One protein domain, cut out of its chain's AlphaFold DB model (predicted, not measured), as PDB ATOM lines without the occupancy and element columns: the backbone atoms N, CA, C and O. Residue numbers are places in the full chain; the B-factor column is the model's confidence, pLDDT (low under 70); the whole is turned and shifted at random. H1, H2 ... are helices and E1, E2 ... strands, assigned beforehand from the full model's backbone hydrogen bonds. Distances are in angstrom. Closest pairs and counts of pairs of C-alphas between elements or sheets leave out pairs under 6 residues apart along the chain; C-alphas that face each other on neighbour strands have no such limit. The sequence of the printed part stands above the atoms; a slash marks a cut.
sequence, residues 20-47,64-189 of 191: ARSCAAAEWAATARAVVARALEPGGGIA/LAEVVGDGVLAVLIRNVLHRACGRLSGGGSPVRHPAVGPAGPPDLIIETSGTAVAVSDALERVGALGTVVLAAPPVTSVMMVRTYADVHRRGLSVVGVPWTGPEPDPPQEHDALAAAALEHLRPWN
ATOM      1  N   ALA A  20     -61.214 -15.227  23.531       64.50
ATOM      2  CA  ALA A  20     -59.761 -15.129  23.702       64.50
ATOM      3  C   ALA A  20     -59.301 -15.377  25.146       64.50
ATOM      4  O   ALA A  20     -58.401 -16.177  25.410       64.50
ATOM      5  N   ARG A  21     -59.978 -14.732  26.106       66.69
ATOM      6  CA  ARG A  21     -59.684 -14.863  27.541       66.69
ATOM      7  C   ARG A  21     -59.983 -16.265  28.074       66.69
ATOM      8  O   ARG A  21     -59.255 -16.759  28.929       66.69
ATOM      9  N   SER A  22     -61.040 -16.912  27.583       70.56
ATOM     10  CA  SER A  22     -61.417 -18.261  28.022       70.56
ATOM     11  C   SER A  22     -60.445 -19.311  27.481       70.56
ATOM     12  O   SER A  22     -59.997 -20.178  28.232       70.56
ATOM     13  N   CYS A  23     -60.049 -19.186  26.210       69.56
ATOM     14  CA  CYS A  23     -59.027 -20.028  25.589       69.56
ATOM     15  C   CYS A  23     -57.688 -19.902  26.323       69.56
ATOM     16  O   CYS A  23     -57.103 -20.906  26.726       69.56
ATOM     17  N   ALA A  24     -57.259 -18.671  26.602       67.44
ATOM     18  CA  ALA A  24     -56.042 -18.402  27.355       67.44
ATOM     19  C   ALA A  24     -56.038 -19.010  28.756       67.44
ATOM     20  O   ALA A  24     -55.072 -19.648  29.176       67.44
ATOM     21  N   ALA A  25     -57.152 -18.847  29.460       71.56
ATOM     22  CA  ALA A  25     -57.352 -19.403  30.781       71.56
ATOM     23  C   ALA A  25     -57.287 -20.943  30.782       71.56
ATOM     24  O   ALA A  25     -56.615 -21.534  31.633       71.56
ATOM     25  N   ALA A  26     -57.940 -21.593  29.814       71.69
ATOM     26  CA  ALA A  26     -57.922 -23.044  29.655       71.69
ATOM     27  C   ALA A  26     -56.519 -23.572  29.319       71.69
ATOM     28  O   ALA A  26     -56.083 -24.580  29.879       71.69
ATOM     29  N   GLU A  27     -55.783 -22.873  28.458       74.62
ATOM     30  CA  GLU A  27     -54.413 -23.236  28.114       74.62
ATOM     31  C   GLU A  27     -53.453 -23.090  29.292       74.62
ATOM     32  O   GLU A  27     -52.674 -23.999  29.569       74.62
ATOM     33  N   TRP A  28     -53.522 -21.985  30.034       75.88
ATOM     34  CA  TRP A  28     -52.693 -21.795  31.224       75.88
ATOM     35  C   TRP A  28     -52.983 -22.844  32.295       75.88
ATOM     36  O   TRP A  28     -52.056 -23.377  32.911       75.88
ATOM     37  N   ALA A  29     -54.255 -23.203  32.473       74.62
ATOM     38  CA  ALA A  29     -54.653 -24.312  33.329       74.62
ATOM     39  C   ALA A  29     -54.079 -25.655  32.835       74.62
ATOM     40  O   ALA A  29     -53.583 -26.444  33.644       74.62
ATOM     41  N   ALA A  30     -54.106 -25.916  31.524       75.62
ATOM     42  CA  ALA A  30     -53.537 -27.123  30.928       75.62
ATOM     43  C   ALA A  30     -52.010 -27.188  31.101       75.62
ATOM     44  O   ALA A  30     -51.498 -28.219  31.538       75.62
ATOM     45  N   THR A  31     -51.295 -26.086  30.862       78.19
ATOM     46  CA  THR A  31     -49.846 -25.965  31.087       78.19
ATOM     47  C   THR A  31     -49.504 -26.205  32.551       78.19
ATOM     48  O   THR A  31     -48.639 -27.027  32.846       78.19
ATOM     49  N   ALA A  32     -50.221 -25.574  33.485       79.12
ATOM     50  CA  ALA A  32     -49.998 -25.787  34.912       79.12
ATOM     51  C   ALA A  32     -50.192 -27.263  35.307       79.12
ATOM     52  O   ALA A  32     -49.381 -27.818  36.045       79.12
ATOM     53  N   ARG A  33     -51.219 -27.937  34.770       78.56
ATOM     54  CA  ARG A  33     -51.421 -29.379  34.987       78.56
ATOM     55  C   ARG A  33     -50.309 -30.220  34.370       78.56
ATOM     56  O   ARG A  33     -49.843 -31.145  35.026       78.56
ATOM     57  N   ALA A  34     -49.872 -29.908  33.152       77.50
ATOM     58  CA  ALA A  34     -48.801 -30.631  32.474       77.50
ATOM     59  C   ALA A  34     -47.468 -30.506  33.227       77.50
ATOM     60  O   ALA A  34     -46.793 -31.510  33.433       77.50
ATOM     61  N   VAL A  35     -47.132 -29.306  33.712       79.25
ATOM     62  CA  VAL A  35     -45.974 -29.056  34.584       79.25
ATOM     63  C   VAL A  35     -46.030 -29.946  35.817       79.25
ATOM     64  O   VAL A  35     -45.061 -30.634  36.122       79.25
ATOM     65  N   VAL A  36     -47.162 -29.947  36.528       77.94
ATOM     66  CA  VAL A  36     -47.302 -30.724  37.764       77.94
ATOM     67  C   VAL A  36     -47.294 -32.222  37.485       77.94
ATOM     68  O   VAL A  36     -46.634 -32.959  38.205       77.94
ATOM     69  N   ALA A  37     -47.955 -32.682  36.423       78.94
ATOM     70  CA  ALA A  37     -47.908 -34.081  36.013       78.94
ATOM     71  C   ALA A  37     -46.467 -34.521  35.726       78.94
ATOM     72  O   ALA A  37     -46.018 -35.512  36.288       78.94
ATOM     73  N   ARG A  38     -45.714 -33.736  34.943       76.44
ATOM     74  CA  ARG A  38     -44.301 -34.003  34.639       76.44
ATOM     75  C   ARG A  38     -43.422 -33.985  35.871       76.44
ATOM     76  O   ARG A  38     -42.578 -34.858  36.020       76.44
ATOM     77  N   ALA A  39     -43.648 -33.031  36.763       72.81
ATOM     78  CA  ALA A  39     -42.954 -32.989  38.034       72.81
ATOM     79  C   ALA A  39     -43.200 -34.291  38.818       72.81
ATOM     80  O   ALA A  39     -42.254 -34.873  39.341       72.81
ATOM     81  N   LEU A  40     -44.448 -34.773  38.855       73.94
ATOM     82  CA  LEU A  40     -44.881 -35.972  39.582       73.94
ATOM     83  C   LEU A  40     -44.556 -37.312  38.886       73.94
ATOM     84  O   LEU A  40     -44.687 -38.356  39.527       73.94
ATOM     85  N   GLU A  41     -44.135 -37.319  37.616       74.88
ATOM     86  CA  GLU A  41     -43.845 -38.541  36.849       74.88
ATOM     87  C   GLU A  41     -42.642 -39.332  37.413       74.88
ATOM     88  O   GLU A  41     -41.666 -38.738  37.892       74.88
ATOM     89  N   PRO A  42     -42.657 -40.684  37.346       56.94
ATOM     90  CA  PRO A  42     -41.502 -41.518  37.688       56.94
ATOM     91  C   PRO A  42     -40.311 -41.192  36.790       56.94
ATOM     92  O   PRO A  42     -40.358 -41.416  35.586       56.94
ATOM     93  N   GLY A  43     -39.245 -40.643  37.378       56.28
ATOM     94  CA  GLY A  43     -38.089 -40.124  36.638       56.28
ATOM     95  C   GLY A  43     -38.151 -38.632  36.276       56.28
ATOM     96  O   GLY A  43     -37.122 -38.080  35.905       56.28
ATOM     97  N   GLY A  44     -39.289 -37.954  36.469       50.84
ATOM     98  CA  GLY A  44     -39.451 -36.495  36.319       50.84
ATOM     99  C   GLY A  44     -38.963 -35.670  37.521       50.84
ATOM    100  O   GLY A  44     -39.241 -34.479  37.627       50.84
ATOM    101  N   GLY A  45     -38.253 -36.314  38.450       52.06
ATOM    102  CA  GLY A  45     -37.736 -35.718  39.679       52.06
ATOM    103  C   GLY A  45     -38.524 -36.116  40.931       52.06
ATOM    104  O   GLY A  45     -37.892 -36.530  41.899       52.06
ATOM    105  N   ILE A  46     -39.870 -36.077  40.927       51.19
ATOM    106  CA  ILE A  46     -40.665 -36.350  42.150       51.19
ATOM    107  C   ILE A  46     -40.945 -37.839  42.382       51.19
ATOM    108  O   ILE A  46     -40.923 -38.282  43.536       51.19
ATOM    109  N   ALA A  47     -41.152 -38.658  41.346       45.41
ATOM    110  CA  ALA A  47     -41.316 -40.093  41.569       45.41
ATOM    111  C   ALA A  47     -39.970 -40.840  41.514       45.41
ATOM    112  O   ALA A  47     -39.337 -41.023  40.474       45.41
ATOM    113  N   LEU A  64     -38.052 -30.743  47.567       84.81
ATOM    114  CA  LEU A  64     -38.161 -29.288  47.598       84.81
ATOM    115  C   LEU A  64     -38.403 -28.760  46.183       84.81
ATOM    116  O   LEU A  64     -37.499 -28.784  45.348       84.81
ATOM    117  N   ALA A  65     -39.616 -28.271  45.926       88.75
ATOM    118  CA  ALA A  65     -39.978 -27.635  44.664       88.75
ATOM    119  C   ALA A  65     -39.986 -26.108  44.806       88.75
ATOM    120  O   ALA A  65     -40.514 -25.572  45.779       88.75
ATOM    121  N   GLU A  66     -39.454 -25.394  43.820       91.81
ATOM    122  CA  GLU A  66     -39.502 -23.935  43.731       91.81
ATOM    123  C   GLU A  66     -40.157 -23.513  42.411       91.81
ATOM    124  O   GLU A  66     -39.875 -24.084  41.363       91.81
ATOM    125  N   VAL A  67     -41.020 -22.495  42.450       92.12
ATOM    126  CA  VAL A  67     -41.590 -21.874  41.245       92.12
ATOM    127  C   VAL A  67     -40.992 -20.478  41.098       92.12
ATOM    128  O   VAL A  67     -41.187 -19.635  41.979       92.12
ATOM    129  N   VAL A  68     -40.287 -20.242  39.994       91.81
ATOM    130  CA  VAL A  68     -39.603 -18.989  39.650       91.81
ATOM    131  C   VAL A  68     -40.466 -18.183  38.687       91.81
ATOM    132  O   VAL A  68     -40.925 -18.708  37.673       91.81
ATOM    133  N   GLY A  69     -40.673 -16.909  39.018       88.31
ATOM    134  CA  GLY A  69     -41.580 -15.986  38.332       88.31
ATOM    135  C   GLY A  69     -42.787 -15.607  39.195       88.31
ATOM    136  O   GLY A  69     -43.144 -16.299  40.149       88.31
ATOM    137  N   ASP A  70     -43.403 -14.478  38.894       86.75
ATOM    138  CA  ASP A  70     -44.486 -13.850  39.662       86.75
ATOM    139  C   ASP A  70     -45.767 -13.637  38.842       86.75
ATOM    140  O   ASP A  70     -46.807 -13.301  39.405       86.75
ATOM    141  N   GLY A  71     -45.721 -13.919  37.539       84.56
ATOM    142  CA  GLY A  71     -46.875 -13.848  36.652       84.56
ATOM    143  C   GLY A  71     -47.971 -14.873  36.964       84.56
ATOM    144  O   GLY A  71     -47.817 -15.795  37.772       84.56
ATOM    145  N   VAL A  72     -49.091 -14.742  36.251       81.44
ATOM    146  CA  VAL A  72     -50.295 -15.564  36.448       81.44
ATOM    147  C   VAL A  72     -50.000 -17.062  36.382       81.44
ATOM    148  O   VAL A  72     -50.471 -17.827  37.223       81.44
ATOM    149  N   LEU A  73     -49.169 -17.494  35.431       83.81
ATOM    150  CA  LEU A  73     -48.797 -18.898  35.301       83.81
ATOM    151  C   LEU A  73     -48.101 -19.438  36.561       83.81
ATOM    152  O   LEU A  73     -48.407 -20.543  37.011       83.81
ATOM    153  N   ALA A  74     -47.219 -18.647  37.177       87.38
ATOM    154  CA  ALA A  74     -46.551 -19.020  38.418       87.38
ATOM    155  C   ALA A  74     -47.556 -19.183  39.569       87.38
ATOM    156  O   ALA A  74     -47.457 -20.131  40.351       87.38
ATOM    157  N   VAL A  75     -48.548 -18.292  39.661       86.00
ATOM    158  CA  VAL A  75     -49.639 -18.383  40.647       86.00
ATOM    159  C   VAL A  75     -50.455 -19.663  40.445       86.00
ATOM    160  O   VAL A  75     -50.675 -20.404  41.407       86.00
ATOM    161  N   LEU A  76     -50.848 -19.967  39.204       84.31
ATOM    162  CA  LEU A  76     -51.607 -21.175  38.867       84.31
ATOM    163  C   LEU A  76     -50.821 -22.447  39.209       84.31
ATOM    164  O   LEU A  76     -51.350 -23.335  39.875       84.31
ATOM    165  N   ILE A  77     -49.544 -22.519  38.824       87.06
ATOM    166  CA  ILE A  77     -48.676 -23.668  39.114       87.06
ATOM    167  C   ILE A  77     -48.525 -23.879  40.622       87.06
ATOM    168  O   ILE A  77     -48.705 -25.000  41.098       87.06
ATOM    169  N   ARG A  78     -48.248 -22.819  41.398       87.31
ATOM    170  CA  ARG A  78     -48.158 -22.912  42.867       87.31
ATOM    171  C   ARG A  78     -49.451 -23.449  43.469       87.31
ATOM    172  O   ARG A  78     -49.400 -24.298  44.358       87.31
ATOM    173  N   ASN A  79     -50.597 -22.987  42.974       84.38
ATOM    174  CA  ASN A  79     -51.900 -23.427  43.449       84.38
ATOM    175  C   ASN A  79     -52.139 -24.925  43.174       84.38
ATOM    176  O   ASN A  79     -52.513 -25.666  44.087       84.38
ATOM    177  N   VAL A  80     -51.849 -25.389  41.952       85.00
ATOM    178  CA  VAL A  80     -51.983 -26.805  41.574       85.00
ATOM    179  C   VAL A  80     -51.016 -27.681  42.378       85.00
ATOM    180  O   VAL A  80     -51.439 -28.704  42.917       85.00
ATOM    181  N   LEU A  81     -49.752 -27.271  42.537       84.31
ATOM    182  CA  LEU A  81     -48.761 -27.999  43.343       84.31
ATOM    183  C   LEU A  81     -49.173 -28.103  44.809       84.31
ATOM    184  O   LEU A  81     -49.156 -29.194  45.376       84.31
ATOM    185  N   HIS A  82     -49.575 -26.989  45.424       84.06
ATOM    186  CA  HIS A  82     -50.003 -26.978  46.821       84.06
ATOM    187  C   HIS A  82     -51.165 -27.954  47.052       84.06
ATOM    188  O   HIS A  82     -51.182 -28.677  48.046       84.06
ATOM    189  N   ARG A  83     -52.115 -28.036  46.113       80.75
ATOM    190  CA  ARG A  83     -53.245 -28.974  46.186       80.75
ATOM    191  C   ARG A  83     -52.834 -30.422  45.947       80.75
ATOM    192  O   ARG A  83     -53.257 -31.291  46.703       80.75
ATOM    193  N   ALA A  84     -52.025 -30.689  44.923       80.19
ATOM    194  CA  ALA A  84     -51.556 -32.038  44.619       80.19
ATOM    195  C   ALA A  84     -50.749 -32.619  45.789       80.19
ATOM    196  O   ALA A  84     -50.939 -33.767  46.179       80.19
ATOM    197  N   CYS A  85     -49.898 -31.798  46.403       76.50
ATOM    198  CA  CYS A  85     -49.027 -32.227  47.483       76.50
ATOM    199  C   CYS A  85     -49.651 -32.151  48.878       76.50
ATOM    200  O   CYS A  85     -49.303 -32.959  49.736       76.50
ATOM    201  N   GLY A  86     -50.587 -31.230  49.123       69.31
ATOM    202  CA  GLY A  86     -51.332 -31.165  50.383       69.31
ATOM    203  C   GLY A  86     -52.094 -32.463  50.675       69.31
ATOM    204  O   GLY A  86     -52.210 -32.859  51.830       69.31
ATOM    205  N   ARG A  87     -52.517 -33.182  49.625       61.47
ATOM    206  CA  ARG A  87     -53.105 -34.527  49.742       61.47
ATOM    207  C   ARG A  87     -52.091 -35.608  50.146       61.47
ATOM    208  O   ARG A  87     -52.490 -36.622  50.702       61.47
ATOM    209  N   LEU A  88     -50.805 -35.413  49.849       56.47
ATOM    210  CA  LEU A  88     -49.753 -36.424  50.017       56.47
ATOM    211  C   LEU A  88     -48.969 -36.275  51.330       56.47
ATOM    212  O   LEU A  88     -48.490 -37.273  51.861       56.47
ATOM    213  N   SER A  89     -48.824 -35.052  51.850       52.94
ATOM    214  CA  SER A  89     -47.771 -34.736  52.833       52.94
ATOM    215  C   SER A  89     -48.226 -34.511  54.280       52.94
ATOM    216  O   SER A  89     -47.412 -34.077  55.091       52.94
ATOM    217  N   GLY A  90     -49.486 -34.763  54.651       52.97
ATOM    218  CA  GLY A  90     -49.918 -34.713  56.061       52.97
ATOM    219  C   GLY A  90     -49.665 -33.386  56.807       52.97
ATOM    220  O   GLY A  90     -49.615 -33.396  58.033       52.97
ATOM    221  N   GLY A  91     -49.493 -32.255  56.100       51.97
ATOM    222  CA  GLY A  91     -49.432 -30.910  56.702       51.97
ATOM    223  C   GLY A  91     -48.300 -29.975  56.245       51.97
ATOM    224  O   GLY A  91     -48.358 -28.789  56.554       51.97
ATOM    225  N   GLY A  92     -47.292 -30.446  55.498       63.81
ATOM    226  CA  GLY A  92     -46.214 -29.588  54.972       63.81
ATOM    227  C   GLY A  92     -46.362 -29.267  53.480       63.81
ATOM    228  O   GLY A  92     -46.469 -30.187  52.670       63.81
ATOM    229  N   SER A  93     -46.323 -27.983  53.092       68.19
ATOM    230  CA  SER A  93     -46.234 -27.585  51.675       68.19
ATOM    231  C   SER A  93     -44.831 -27.898  51.134       68.19
ATOM    232  O   SER A  93     -43.859 -27.361  51.667       68.19
ATOM    233  N   PRO A  94     -44.677 -28.714  50.074       69.75
ATOM    234  CA  PRO A  94     -43.368 -28.956  49.457       69.75
ATOM    235  C   PRO A  94     -42.937 -27.837  48.505       69.75
ATOM    236  O   PRO A  94     -41.819 -27.856  47.992       69.75
ATOM    237  N   VAL A  95     -43.821 -26.868  48.248       74.69
ATOM    238  CA  VAL A  95     -43.495 -25.690  47.451       74.69
ATOM    239  C   VAL A  95     -42.822 -24.679  48.361       74.69
ATOM    240  O   VAL A  95     -43.452 -24.109  49.257       74.69
ATOM    241  N   ARG A  96     -41.533 -24.458  48.126       73.81
ATOM    242  CA  ARG A  96     -40.748 -23.453  48.823       73.81
ATOM    243  C   ARG A  96     -41.113 -22.071  48.300       73.81
ATOM    244  O   ARG A  96     -41.099 -21.815  47.096       73.81
ATOM    245  N   HIS A  97     -41.387 -21.160  49.228       67.00
ATOM    246  CA  HIS A  97     -41.440 -19.741  48.911       67.00
ATOM    247  C   HIS A  97     -40.014 -19.170  48.950       67.00
ATOM    248  O   HIS A  97     -39.311 -19.410  49.937       67.00
ATOM    249  N   PRO A  98     -39.574 -18.388  47.947       63.25
ATOM    250  CA  PRO A  98     -38.211 -17.844  47.901       63.25
ATOM    251  C   PRO A  98     -37.855 -16.948  49.102       63.25
ATOM    252  O   PRO A  98     -36.683 -16.785  49.421       63.25
ATOM    253  N   ALA A  99     -38.857 -16.410  49.809       64.38
ATOM    254  CA  ALA A  99     -38.681 -15.554  50.985       64.38
ATOM    255  C   ALA A  99     -38.341 -16.312  52.287       64.38
ATOM    256  O   ALA A  99     -37.993 -15.687  53.286       64.38
ATOM    257  N   VAL A 100     -38.451 -17.645  52.311       59.59
ATOM    258  CA  VAL A 100     -38.166 -18.454  53.506       59.59
ATOM    259  C   VAL A 100     -36.717 -18.952  53.429       59.59
ATOM    260  O   VAL A 100     -36.340 -19.581  52.437       59.59
ATOM    261  N   GLY A 101     -35.918 -18.639  54.465       53.44
ATOM    262  CA  GLY A 101     -34.461 -18.863  54.601       53.44
ATOM    263  C   GLY A 101     -33.944 -20.288  54.309       53.44
ATOM    264  O   GLY A 101     -34.693 -21.132  53.823       53.44
ATOM    265  N   PRO A 102     -32.646 -20.583  54.530       50.50
ATOM    266  CA  PRO A 102     -31.896 -21.573  53.752       50.50
ATOM    267  C   PRO A 102     -32.243 -23.029  54.102       50.50
ATOM    268  O   PRO A 102     -31.487 -23.740  54.758       50.50
ATOM    269  N   ALA A 103     -33.364 -23.517  53.576       63.91
ATOM    270  CA  ALA A 103     -33.433 -24.892  53.114       63.91
ATOM    271  C   ALA A 103     -32.441 -25.024  51.944       63.91
ATOM    272  O   ALA A 103     -32.285 -24.075  51.169       63.91
ATOM    273  N   GLY A 104     -31.728 -26.149  51.857       81.56
ATOM    274  CA  GLY A 104     -30.736 -26.410  50.805       81.56
ATOM    275  C   GLY A 104     -31.275 -26.244  49.369       81.56
ATOM    276  O   GLY A 104     -32.436 -25.875  49.176       81.56
ATOM    277  N   PRO A 105     -30.444 -26.505  48.347       89.75
ATOM    278  CA  PRO A 105     -30.852 -26.309  46.957       89.75
ATOM    279  C   PRO A 105     -32.121 -27.126  46.636       89.75
ATOM    280  O   PRO A 105     -32.238 -28.253  47.126       89.75
ATOM    281  N   PRO A 106     -33.080 -26.566  45.873       89.94
ATOM    282  CA  PRO A 106     -34.311 -27.259  45.509       89.94
ATOM    283  C   PRO A 106     -34.020 -28.430  44.570       89.94
ATOM    284  O   PRO A 106     -33.145 -28.350  43.714       89.94
ATOM    285  N   ASP A 107     -34.784 -29.506  44.697       87.94
ATOM    286  CA  ASP A 107     -34.683 -30.676  43.819       87.94
ATOM    287  C   ASP A 107     -35.407 -30.436  42.481       87.94
ATOM    288  O   ASP A 107     -35.097 -31.064  41.470       87.94
ATOM    289  N   LEU A 108     -36.378 -29.517  42.473       89.81
ATOM    290  CA  LEU A 108     -37.137 -29.106  41.297       89.81
ATOM    291  C   LEU A 108     -37.286 -27.593  41.259       89.81
ATOM    292  O   LEU A 108     -37.743 -26.986  42.227       89.81
ATOM    293  N   ILE A 109     -36.978 -27.001  40.112       93.12
ATOM    294  CA  ILE A 109     -37.306 -25.613  39.810       93.12
ATOM    295  C   ILE A 109     -38.236 -25.576  38.603       93.12
ATOM    296  O   ILE A 109     -37.960 -26.186  37.576       93.12
ATOM    297  N   ILE A 110     -39.337 -24.846  38.721       92.94
ATOM    298  CA  ILE A 110     -40.264 -24.572  37.629       92.94
ATOM    299  C   ILE A 110     -40.105 -23.106  37.247       92.94
ATOM    300  O   ILE A 110     -40.446 -22.216  38.023       92.94
ATOM    301  N   GLU A 111     -39.570 -22.862  36.062       92.94
ATOM    302  CA  GLU A 111     -39.265 -21.539  35.535       92.94
ATOM    303  C   GLU A 111     -40.419 -21.070  34.639       92.94
ATOM    304  O   GLU A 111     -40.840 -21.797  33.740       92.94
ATOM    305  N   THR A 112     -40.980 -19.892  34.921       92.19
ATOM    306  CA  THR A 112     -42.189 -19.376  34.248       92.19
ATOM    307  C   THR A 112     -41.985 -18.027  33.552       92.19
ATOM    308  O   THR A 112     -42.950 -17.464  33.045       92.19
ATOM    309  N   SER A 113     -40.762 -17.486  33.541       89.38
ATOM    310  CA  SER A 113     -40.383 -16.213  32.901       89.38
ATOM    311  C   SER A 113     -39.695 -16.381  31.542       89.38
ATOM    312  O   SER A 113     -39.658 -15.417  30.785       89.38
ATOM    313  N   GLY A 114     -39.227 -17.588  31.193       87.00
ATOM    314  CA  GLY A 114     -38.620 -17.948  29.906       87.00
ATOM    315  C   GLY A 114     -37.460 -17.049  29.483       87.00
ATOM    316  O   GLY A 114     -36.978 -17.129  28.352       87.00
ATOM    317  N   THR A 115     -36.999 -16.179  30.381       88.25
ATOM    318  CA  THR A 115     -35.849 -15.322  30.156       88.25
ATOM    319  C   THR A 115     -34.593 -16.163  30.319       88.25
ATOM    320  O   THR A 115     -34.478 -16.962  31.249       88.25
ATOM    321  N   ALA A 116     -33.607 -15.960  29.445       87.06
ATOM    322  CA  ALA A 116     -32.345 -16.693  29.531       87.06
ATOM    323  C   ALA A 116     -31.663 -16.524  30.905       87.06
ATOM    324  O   ALA A 116     -31.055 -17.464  31.409       87.06
ATOM    325  N   VAL A 117     -31.811 -15.346  31.531       88.69
ATOM    326  CA  VAL A 117     -31.282 -15.063  32.874       88.69
ATOM    327  C   VAL A 117     -31.963 -15.940  33.924       88.69
ATOM    328  O   VAL A 117     -31.272 -16.661  34.634       88.69
ATOM    329  N   ALA A 118     -33.297 -15.954  33.993       90.50
ATOM    330  CA  ALA A 118     -34.002 -16.760  34.989       90.50
ATOM    331  C   ALA A 118     -33.793 -18.266  34.785       90.50
ATOM    332  O   ALA A 118     -33.705 -19.013  35.760       90.50
ATOM    333  N   VAL A 119     -33.681 -18.718  33.532       90.56
ATOM    334  CA  VAL A 119     -33.375 -20.121  33.235       90.56
ATOM    335  C   VAL A 119     -31.955 -20.481  33.668       90.56
ATOM    336  O   VAL A 119     -31.765 -21.519  34.302       90.56
ATOM    337  N   SER A 120     -30.964 -19.626  33.396       90.38
ATOM    338  CA  SER A 120     -29.595 -19.821  33.889       90.38
ATOM    339  C   SER A 120     -29.562 -19.870  35.419       90.38
ATOM    340  O   SER A 120     -29.014 -20.810  35.994       90.38
ATOM    341  N   ASP A 121     -30.234 -18.927  36.083       91.31
ATOM    342  CA  ASP A 121     -30.333 -18.872  37.544       91.31
ATOM    343  C   ASP A 121     -31.028 -20.120  38.120       91.31
ATOM    344  O   ASP A 121     -30.678 -20.601  39.200       91.31
ATOM    345  N   ALA A 122     -32.022 -20.677  37.424       92.38
ATOM    346  CA  ALA A 122     -32.657 -21.934  37.811       92.38
ATOM    347  C   ALA A 122     -31.681 -23.119  37.697       92.38
ATOM    348  O   ALA A 122     -31.537 -23.906  38.635       92.38
ATOM    349  N   LEU A 123     -30.961 -23.229  36.580       91.81
ATOM    350  CA  LEU A 123     -29.984 -24.298  36.356       91.81
ATOM    351  C   LEU A 123     -28.834 -24.256  37.372       91.81
ATOM    352  O   LEU A 123     -28.359 -25.302  37.818       91.81
ATOM    353  N   GLU A 124     -28.392 -23.075  37.789       92.19
ATOM    354  CA  GLU A 124     -27.335 -22.941  38.796       92.19
ATOM    355  C   GLU A 124     -27.812 -23.313  40.206       92.19
ATOM    356  O   GLU A 124     -27.075 -23.962  40.950       92.19
ATOM    357  N   ARG A 125     -29.051 -22.961  40.571       92.12
ATOM    358  CA  ARG A 125     -29.574 -23.157  41.936       92.12
ATOM    359  C   ARG A 125     -30.120 -24.550  42.210       92.12
ATOM    360  O   ARG A 125     -30.125 -24.965  43.369       92.12
ATOM    361  N   VAL A 126     -30.601 -25.253  41.187       91.94
ATOM    362  CA  VAL A 126     -31.170 -26.592  41.363       91.94
ATOM    363  C   VAL A 126     -30.118 -27.563  41.928       91.94
ATOM    364  O   VAL A 126     -28.929 -27.501  41.606       91.94
ATOM    365  N   GLY A 127     -30.532 -28.459  42.819       89.62
ATOM    366  CA  GLY A 127     -29.668 -29.467  43.422       89.62
ATOM    367  C   GLY A 127     -29.057 -30.414  42.386       89.62
ATOM    368  O   GLY A 127     -29.504 -30.502  41.243       89.62
ATOM    369  N   ALA A 128     -28.012 -31.146  42.780       87.88
ATOM    370  CA  ALA A 128     -27.475 -32.220  41.945       87.88
ATOM    371  C   ALA A 128     -28.565 -33.268  41.664       87.88
ATOM    372  O   ALA A 128     -29.331 -33.606  42.563       87.88
ATOM    373  N   LEU A 129     -28.608 -33.781  40.432       88.00
ATOM    374  CA  LEU A 129     -29.669 -34.659  39.916       88.00
ATOM    375  C   LEU A 129     -31.074 -34.031  39.913       88.00
ATOM    376  O   LEU A 129     -32.062 -34.741  39.733       88.00
ATOM    377  N   GLY A 130     -31.177 -32.722  40.139       89.00
ATOM    378  CA  GLY A 130     -32.454 -32.032  40.159       89.00
ATOM    379  C   GLY A 130     -32.997 -31.742  38.762       89.00
ATOM    380  O   GLY A 130     -32.346 -31.965  37.737       89.00
ATOM    381  N   THR A 131     -34.231 -31.249  38.735       90.00
ATOM    382  CA  THR A 131     -34.984 -31.003  37.504       90.00
ATOM    383  C   THR A 131     -35.315 -29.525  37.353       90.00
ATOM    384  O   THR A 131     -35.763 -28.882  38.300       90.00
ATOM    385  N   VAL A 132     -35.134 -28.987  36.150       90.69
ATOM    386  CA  VAL A 132     -35.648 -27.672  35.761       90.69
ATOM    387  C   VAL A 132     -36.744 -27.864  34.720       90.69
ATOM    388  O   VAL A 132     -36.494 -28.395  33.638       90.69
ATOM    389  N   VAL A 133     -37.962 -27.439  35.045       90.81
ATOM    390  CA  VAL A 133     -39.097 -27.431  34.119       90.81
ATOM    391  C   VAL A 133     -39.239 -26.030  33.543       90.81
ATOM    392  O   VAL A 133     -39.477 -25.076  34.282       90.81
ATOM    393  N   LEU A 134     -39.114 -25.913  32.225       90.69
ATOM    394  CA  LEU A 134     -39.352 -24.680  31.484       90.69
ATOM    395  C   LEU A 134     -40.847 -24.612  31.180       90.69
ATOM    396  O   LEU A 134     -41.338 -25.268  30.259       90.69
ATOM    397  N   ALA A 135     -41.565 -23.889  32.037       89.38
ATOM    398  CA  ALA A 135     -43.012 -23.741  32.015       89.38
ATOM    399  C   ALA A 135     -43.481 -22.512  31.234       89.38
ATOM    400  O   ALA A 135     -44.678 -22.406  30.991       89.38
ATOM    401  N   ALA A 136     -42.569 -21.685  30.716       85.12
ATOM    402  CA  ALA A 136     -42.893 -20.682  29.709       85.12
ATOM    403  C   ALA A 136     -41.972 -20.759  28.465       85.12
ATOM    404  O   ALA A 136     -40.830 -21.219  28.587       85.12
ATOM    405  N   PRO A 137     -42.453 -20.362  27.265       77.50
ATOM    406  CA  PRO A 137     -41.658 -20.426  26.039       77.50
ATOM    407  C   PRO A 137     -40.484 -19.453  26.127       77.50
ATOM    408  O   PRO A 137     -40.639 -18.380  26.693       77.50
ATOM    409  N   PRO A 138     -39.301 -19.775  25.593       79.06
ATOM    410  CA  PRO A 138     -38.164 -18.881  25.739       79.06
ATOM    411  C   PRO A 138     -38.444 -17.542  25.038       79.06
ATOM    412  O   PRO A 138     -38.916 -17.516  23.904       79.06
ATOM    413  N   VAL A 139     -38.135 -16.428  25.710       78.75
ATOM    414  CA  VAL A 139     -38.316 -15.067  25.156       78.75
ATOM    415  C   VAL A 139     -37.401 -14.836  23.945       78.75
ATOM    416  O   VAL A 139     -37.657 -13.979  23.105       78.75
ATOM    417  N   THR A 140     -36.326 -15.616  23.838       73.69
ATOM    418  CA  THR A 140     -35.410 -15.627  22.699       73.69
ATOM    419  C   THR A 140     -35.453 -16.980  21.996       73.69
ATOM    420  O   THR A 140     -35.548 -18.025  22.632       73.69
ATOM    421  N   SER A 141     -35.304 -16.985  20.670       66.50
ATOM    422  CA  SER A 141     -35.291 -18.216  19.864       66.50
ATOM    423  C   SER A 141     -34.108 -19.145  20.165       66.50
ATOM    424  O   SER A 141     -34.146 -20.331  19.839       66.50
ATOM    425  N   VAL A 142     -33.053 -18.620  20.796       73.19
ATOM    426  CA  VAL A 142     -31.859 -19.368  21.190       73.19
ATOM    427  C   VAL A 142     -31.520 -19.069  22.645       73.19
ATOM    428  O   VAL A 142     -31.537 -17.916  23.080       73.19
ATOM    429  N   MET A 143     -31.163 -20.118  23.382       73.00
ATOM    430  CA  MET A 143     -30.636 -20.044  24.739       73.00
ATOM    431  C   MET A 143     -29.434 -20.981  24.859       73.00
ATOM    432  O   MET A 143     -29.485 -22.133  24.430       73.00
ATOM    433  N   MET A 144     -28.349 -20.487  25.453       78.81
ATOM    434  CA  MET A 144     -27.138 -21.273  25.670       78.81
ATOM    435  C   MET A 144     -27.198 -21.966  27.030       78.81
ATOM    436  O   MET A 144     -27.343 -21.308  28.056       78.81
ATOM    437  N   VAL A 145     -27.034 -23.289  27.042       75.25
ATOM    438  CA  VAL A 145     -26.955 -24.104  28.264       75.25
ATOM    439  C   VAL A 145     -25.580 -24.764  28.334       75.25
ATOM    440  O   VAL A 145     -25.071 -25.254  27.323       75.25
ATOM    441  N   ARG A 146     -24.961 -24.818  29.522       80.44
ATOM    442  CA  ARG A 146     -23.650 -25.461  29.729       80.44
ATOM    443  C   ARG A 146     -23.812 -26.980  29.835       80.44
ATOM    444  O   ARG A 146     -23.591 -27.575  30.888       80.44
ATOM    445  N   THR A 147     -24.181 -27.617  28.726       74.69
ATOM    446  CA  THR A 147     -24.569 -29.040  28.646       74.69
ATOM    447  C   THR A 147     -23.614 -29.990  29.375       74.69
ATOM    448  O   THR A 147     -24.061 -30.858  30.121       74.69
ATOM    449  N   TYR A 148     -22.298 -29.818  29.237       73.69
ATOM    450  CA  TYR A 148     -21.337 -30.704  29.897       73.69
ATOM    451  C   TYR A 148     -21.307 -30.548  31.431       73.69
ATOM    452  O   TYR A 148     -21.275 -31.533  32.169       73.69
ATOM    453  N   ALA A 149     -21.323 -29.316  31.940       77.19
ATOM    454  CA  ALA A 149     -21.271 -29.075  33.382       77.19
ATOM    455  C   ALA A 149     -22.607 -29.422  34.058       77.19
ATOM    456  O   ALA A 149     -22.625 -30.081  35.099       77.19
ATOM    457  N   ASP A 150     -23.715 -29.021  33.441       74.38
ATOM    458  CA  ASP A 150     -25.037 -29.123  34.048       74.38
ATOM    459  C   ASP A 150     -25.685 -30.484  33.789       74.38
ATOM    460  O   ASP A 150     -26.088 -31.169  34.727       74.38
ATOM    461  N   VAL A 151     -25.709 -30.952  32.541       72.88
ATOM    462  CA  VAL A 151     -26.362 -32.227  32.209       72.88
ATOM    463  C   VAL A 151     -25.443 -33.404  32.529       72.88
ATOM    464  O   VAL A 151     -25.856 -34.335  33.210       72.88
ATOM    465  N   HIS A 152     -24.176 -33.367  32.104       71.44
ATOM    466  CA  HIS A 152     -23.275 -34.517  32.280       71.44
ATOM    467  C   HIS A 152     -22.721 -34.658  33.701       71.44
ATOM    468  O   HIS A 152     -22.756 -35.749  34.264       71.44
ATOM    469  N   ARG A 153     -22.180 -33.586  34.298       75.75
ATOM    470  CA  ARG A 153     -21.526 -33.703  35.616       75.75
ATOM    471  C   ARG A 153     -22.501 -33.668  36.783       75.75
ATOM    472  O   ARG A 153     -22.330 -34.427  37.731       75.75
ATOM    473  N   ARG A 154     -23.482 -32.764  36.743       80.75
ATOM    474  CA  ARG A 154     -24.483 -32.619  37.810       80.75
ATOM    475  C   ARG A 154     -25.693 -33.531  37.617       80.75
ATOM    476  O   ARG A 154     -26.468 -33.669  38.560       80.75
ATOM    477  N   GLY A 155     -25.834 -34.161  36.446       84.31
ATOM    478  CA  GLY A 155     -26.944 -35.057  36.118       84.31
ATOM    479  C   GLY A 155     -28.295 -34.345  36.077       84.31
ATOM    480  O   GLY A 155     -29.300 -34.948  36.442       84.31
ATOM    481  N   LEU A 156     -28.315 -33.056  35.720       87.00
ATOM    482  CA  LEU A 156     -29.548 -32.273  35.687       87.00
ATOM    483  C   LEU A 156     -30.475 -32.738  34.567       87.00
ATOM    484  O   LEU A 156     -30.032 -33.042  33.459       87.00
ATOM    485  N   SER A 157     -31.773 -32.702  34.853       88.38
ATOM    486  CA  SER A 157     -32.825 -32.885  33.855       88.38
ATOM    487  C   SER A 157     -33.446 -31.539  33.502       88.38
ATOM    488  O   SER A 157     -33.829 -30.781  34.390       88.38
ATOM    489  N   VAL A 158     -33.562 -31.237  32.208       87.75
ATOM    490  CA  VAL A 158     -34.254 -30.038  31.717       87.75
ATOM    491  C   VAL A 158     -35.446 -30.484  30.886       87.75
ATOM    492  O   VAL A 158     -35.281 -31.198  29.899       87.75
ATOM    493  N   VAL A 159     -36.645 -30.082  31.300       87.31
ATOM    494  CA  VAL A 159     -37.905 -30.500  30.679       87.31
ATOM    495  C   VAL A 159     -38.615 -29.271  30.137       87.31
ATOM    496  O   VAL A 159     -39.028 -28.401  30.899       87.31
ATOM    497  N   GLY A 160     -38.775 -29.198  28.819       84.56
ATOM    498  CA  GLY A 160     -39.656 -28.213  28.198       84.56
ATOM    499  C   GLY A 160     -41.102 -28.687  28.247       84.56
ATOM    500  O   GLY A 160     -41.389 -29.832  27.888       84.56
ATOM    501  N   VAL A 161     -42.021 -27.820  28.664       79.75
ATOM    502  CA  VAL A 161     -43.450 -28.069  28.456       79.75
ATOM    503  C   VAL A 161     -43.769 -27.702  27.008       79.75
ATOM    504  O   VAL A 161     -43.427 -26.601  26.584       79.75
ATOM    505  N   PRO A 162     -44.362 -28.602  26.208       68.62
ATOM    506  CA  PRO A 162     -44.658 -28.292  24.818       68.62
ATOM    507  C   PRO A 162     -45.665 -27.143  24.720       68.62
ATOM    508  O   PRO A 162     -46.769 -27.221  25.259       68.62
ATOM    509  N   TRP A 163     -45.282 -26.102  23.988       64.56
ATOM    510  CA  TRP A 163     -46.150 -24.997  23.578       64.56
ATOM    511  C   TRP A 163     -46.817 -25.378  22.260       64.56
ATOM    512  O   TRP A 163     -46.134 -25.775  21.317       64.56
ATOM    513  N   THR A 164     -48.136 -25.269  22.164       53.41
ATOM    514  CA  THR A 164     -48.878 -25.680  20.964       53.41
ATOM    515  C   THR A 164     -49.455 -24.488  20.205       53.41
ATOM    516  O   THR A 164     -50.669 -24.334  20.189       53.41
ATOM    517  N   GLY A 165     -48.659 -23.632  19.557       51.91
ATOM    518  CA  GLY A 165     -49.220 -22.475  18.841       51.91
ATOM    519  C   GLY A 165     -48.230 -21.601  18.079       51.91
ATOM    520  O   GLY A 165     -47.026 -21.802  18.232       51.91
ATOM    521  N   PRO A 166     -48.726 -20.642  17.270       50.66
ATOM    522  CA  PRO A 166     -47.894 -19.595  16.678       50.66
ATOM    523  C   PRO A 166     -47.301 -18.664  17.755       50.66
ATOM    524  O   PRO A 166     -47.757 -18.650  18.900       50.66
ATOM    525  N   GLU A 167     -46.266 -17.913  17.374       51.72
ATOM    526  CA  GLU A 167     -45.537 -16.943  18.208       51.72
ATOM    527  C   GLU A 167     -46.490 -15.906  18.860       51.72
ATOM    528  O   GLU A 167     -47.487 -15.532  18.239       51.72
ATOM    529  N   PRO A 168     -46.263 -15.485  20.121       51.62
ATOM    530  CA  PRO A 168     -47.187 -14.604  20.840       51.62
ATOM    531  C   PRO A 168     -47.257 -13.167  20.276       51.62
ATOM    532  O   PRO A 168     -46.226 -12.583  19.953       51.62
ATOM    533  N   ASP A 169     -48.463 -12.579  20.231       48.66
ATOM    534  CA  ASP A 169     -48.685 -11.134  20.020       48.66
ATOM    535  C   ASP A 169     -48.443 -10.330  21.322       48.66
ATOM    536  O   ASP A 169     -48.355 -10.917  22.405       48.66
ATOM    537  N   PRO A 170     -48.352  -8.983  21.243       46.03
ATOM    538  CA  PRO A 170     -48.195  -8.074  22.386       46.03
ATOM    539  C   PRO A 170     -49.209  -8.239  23.544       46.03
ATOM    540  O   PRO A 170     -50.274  -8.840  23.391       46.03
ATOM    541  N   PRO A 171     -48.890  -7.672  24.726       54.25
ATOM    542  CA  PRO A 171     -49.480  -8.076  26.001       54.25
ATOM    543  C   PRO A 171     -50.961  -7.725  26.202       54.25
ATOM    544  O   PRO A 171     -51.414  -6.634  25.861       54.25
ATOM    545  N   GLN A 172     -51.691  -8.650  26.840       54.56
ATOM    546  CA  GLN A 172     -53.088  -8.506  27.280       54.56
ATOM    547  C   GLN A 172     -53.182  -8.198  28.792       54.56
ATOM    548  O   GLN A 172     -52.212  -8.361  29.524       54.56
ATOM    549  N   GLU A 173     -54.348  -7.770  29.292       56.44
ATOM    550  CA  GLU A 173     -54.558  -7.446  30.718       56.44
ATOM    551  C   GLU A 173     -54.576  -8.709  31.609       56.44
ATOM    552  O   GLU A 173     -55.360  -9.635  31.388       56.44
ATOM    553  N   HIS A 174     -53.729  -8.744  32.645       57.97
ATOM    554  CA  HIS A 174     -53.384  -9.965  33.391       57.97
ATOM    555  C   HIS A 174     -54.408 -10.420  34.450       57.97
ATOM    556  O   HIS A 174     -54.600 -11.625  34.638       57.97
ATOM    557  N   ASP A 175     -55.076  -9.497  35.148       61.50
ATOM    558  CA  ASP A 175     -55.865  -9.845  36.343       61.50
ATOM    559  C   ASP A 175     -57.157 -10.604  36.005       61.50
ATOM    560  O   ASP A 175     -57.493 -11.608  36.641       61.50
ATOM    561  N   ALA A 176     -57.854 -10.184  34.946       63.66
ATOM    562  CA  ALA A 176     -59.054 -10.868  34.458       63.66
ATOM    563  C   ALA A 176     -58.741 -12.290  33.956       63.66
ATOM    564  O   ALA A 176     -59.553 -13.207  34.098       63.66
ATOM    565  N   LEU A 177     -57.543 -12.481  33.401       63.00
ATOM    566  CA  LEU A 177     -57.079 -13.752  32.858       63.00
ATOM    567  C   LEU A 177     -56.743 -14.758  33.966       63.00
ATOM    568  O   LEU A 177     -57.096 -15.934  33.869       63.00
ATOM    569  N   ALA A 178     -56.134 -14.285  35.056       63.97
ATOM    570  CA  ALA A 178     -55.860 -15.095  36.240       63.97
ATOM    571  C   ALA A 178     -57.135 -15.634  36.892       63.97
ATOM    572  O   ALA A 178     -57.218 -16.826  37.195       63.97
ATOM    573  N   ALA A 179     -58.139 -14.773  37.072       71.38
ATOM    574  CA  ALA A 179     -59.421 -15.166  37.648       71.38
ATOM    575  C   ALA A 179     -60.131 -16.223  36.783       71.38
ATOM    576  O   ALA A 179     -60.569 -17.250  37.301       71.38
ATOM    577  N   ALA A 180     -60.172 -16.021  35.461       68.25
ATOM    578  CA  ALA A 180     -60.760 -16.983  34.532       68.25
ATOM    579  C   ALA A 180     -60.027 -18.340  34.552       68.25
ATOM    580  O   ALA A 180     -60.665 -19.393  34.567       68.25
ATOM    581  N   ALA A 181     -58.691 -18.337  34.604       66.69
ATOM    582  CA  ALA A 181     -57.888 -19.564  34.654       66.69
ATOM    583  C   ALA A 181     -58.114 -20.367  35.941       66.69
ATOM    584  O   ALA A 181     -58.172 -21.599  35.908       66.69
ATOM    585  N   LEU A 182     -58.286 -19.685  37.075       72.81
ATOM    586  CA  LEU A 182     -58.612 -20.335  38.342       72.81
ATOM    587  C   LEU A 182     -59.987 -21.020  38.309       72.81
ATOM    588  O   LEU A 182     -60.114 -22.116  38.861       72.81
ATOM    589  N   GLU A 183     -60.980 -20.443  37.626       75.31
ATOM    590  CA  GLU A 183     -62.306 -21.062  37.482       75.31
ATOM    591  C   GLU A 183     -62.243 -22.352  36.645       75.31
ATOM    592  O   GLU A 183     -62.817 -23.371  37.025       75.31
ATOM    593  N   HIS A 184     -61.440 -22.384  35.576       68.12
ATOM    594  CA  HIS A 184     -61.197 -23.607  34.786       68.12
ATOM    595  C   HIS A 184     -60.501 -24.723  35.580       68.12
ATOM    596  O   HIS A 184     -60.624 -25.916  35.271       68.12
ATOM    597  N   LEU A 185     -59.771 -24.370  36.639       68.94
ATOM    598  CA  LEU A 185     -59.178 -25.339  37.555       68.94
ATOM    599  C   LEU A 185     -60.175 -25.866  38.598       68.94
ATOM    600  O   LEU A 185     -59.875 -26.874  39.240       68.94
ATOM    601  N   ARG A 186     -61.352 -25.248  38.760       75.75
ATOM    602  CA  ARG A 186     -62.340 -25.583  39.797       75.75
ATOM    603  C   ARG A 186     -62.818 -27.042  39.789       75.75
ATOM    604  O   ARG A 186     -62.693 -27.672  40.838       75.75
ATOM    605  N   PRO A 187     -63.216 -27.642  38.647       70.56
ATOM    606  CA  PRO A 187     -63.704 -29.027  38.607       70.56
ATOM    607  C   PRO A 187     -62.653 -30.077  38.994       70.56
ATOM    608  O   PRO A 187     -62.979 -31.223  39.291       70.56
ATOM    609  N   TRP A 188     -61.373 -29.704  38.956       52.41
ATOM    610  CA  TRP A 188     -60.260 -30.552  39.379       52.41
ATOM    611  C   TRP A 188     -60.042 -30.522  40.898       52.41
ATOM    612  O   TRP A 188     -59.380 -31.397  41.447       52.41
ATOM    613  N   ASN A 189     -60.585 -29.514  41.580       52.56
ATOM    614  CA  ASN A 189     -60.423 -29.331  43.022       52.56
ATOM    615  C   ASN A 189     -61.479 -30.074  43.836       52.56
ATOM    616  O   ASN A 189     -61.270 -30.295  45.022       52.56
TER     617      ASN A 189
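AT A GLANCE: This is residues 20 to 47 and 64 to 189 of the 191 residues of an uncharacterized protein of Nonomuraea turkmeniaca (UniProt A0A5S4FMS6). A small sheet of four parallel strands has helices on both faces: H1 and H2 pack on one face, H3 covers the other, and H5, with the short H6 after it, packs on the side of H1 and H2 away from the sheet. H4 lies off the end of the sheet where E4 begins. The 154 printed residues hold six named helices and four named strands, in the order H1 E1 H2 E2 H3 E3 H4 E4 H5 H6; the class is mixed, and the sheet's order is E1 E2 E3 E4. The whole is compact, with a radius of gyration of the C-alphas of 15.4 A and spans of 44 by 42 by 29 A.

IN THESE COORDINATES: H1, residues 20 to 40, begins with C-alpha 20 at (-59.761, -15.129, 23.702) and is 30.1 A long. E1 is residues 65 to 68, with C-alpha 65 at (-39.978, -27.635, 44.664). H2, residues 72 to 86, is 20.9 A long. E2 is residues 108 to 111, H3 residues 116 to 125 with 14.3 A, E3 residues 131 to 134, H4 residues 147 to 153 and E4 residues 157 to 160. H5, residues 174 to 184, is 15.8 A long, and H6, residues 186 to 189, ends with C-alpha 189 at (-60.423, -29.331, 43.022).

HOW THE PARTS SIT: N 66 and O 108 of E1 and E2 are 2.8 A apart, N 109 and O 131 of E2 and E3 2.9 A, and N 132 and O 157 of E3 and E4 2.8 A, each within hydrogen-bond range. Three strand-helix-strand units, parallel neighbour strands with a helix between, follow: E1, H2, E2 with a left-handed crossover, then E2, H3, E3 and E3, H4, E4 with right-handed ones. The domain has three layers, a sheet with helices on both its faces: H1 and H2 are on the same face of the sheet E1 E2 E3 E4, and H3 is on the opposite face at a height of 8.8 A over the sheet. H1 touches H2, closest at the C-alphas of Ala 32 and Ile 77, 4.9 A, at a steep tilt of 43 degrees. H5 touches H1, closest at the C-alphas of Ala 25 and Ala 181, 3.9 A. H4 is only just not on the sheet, with 4 pairs of C-alphas within 10 A. H1, H2, H3 and H5 have every O i to N i+4 pair within hydrogen-bond range, H4 has 2 of 3, and H6 is too short for such a pair.

THE WHOLE: The C-alphas of Ala 20 and Arg 153, the two farthest apart, are 44.1 A apart. Residues 48 to 63 are not printed, and C-alphas 47 and 64 are 12.8 A apart across the cut. The links H2 to E2, E3 to H4 and E4 to H5 are long. The mean pLDDT of the printed part is 75.1; 50 residues are under 70, among them 86 to 94 and 162 to 178.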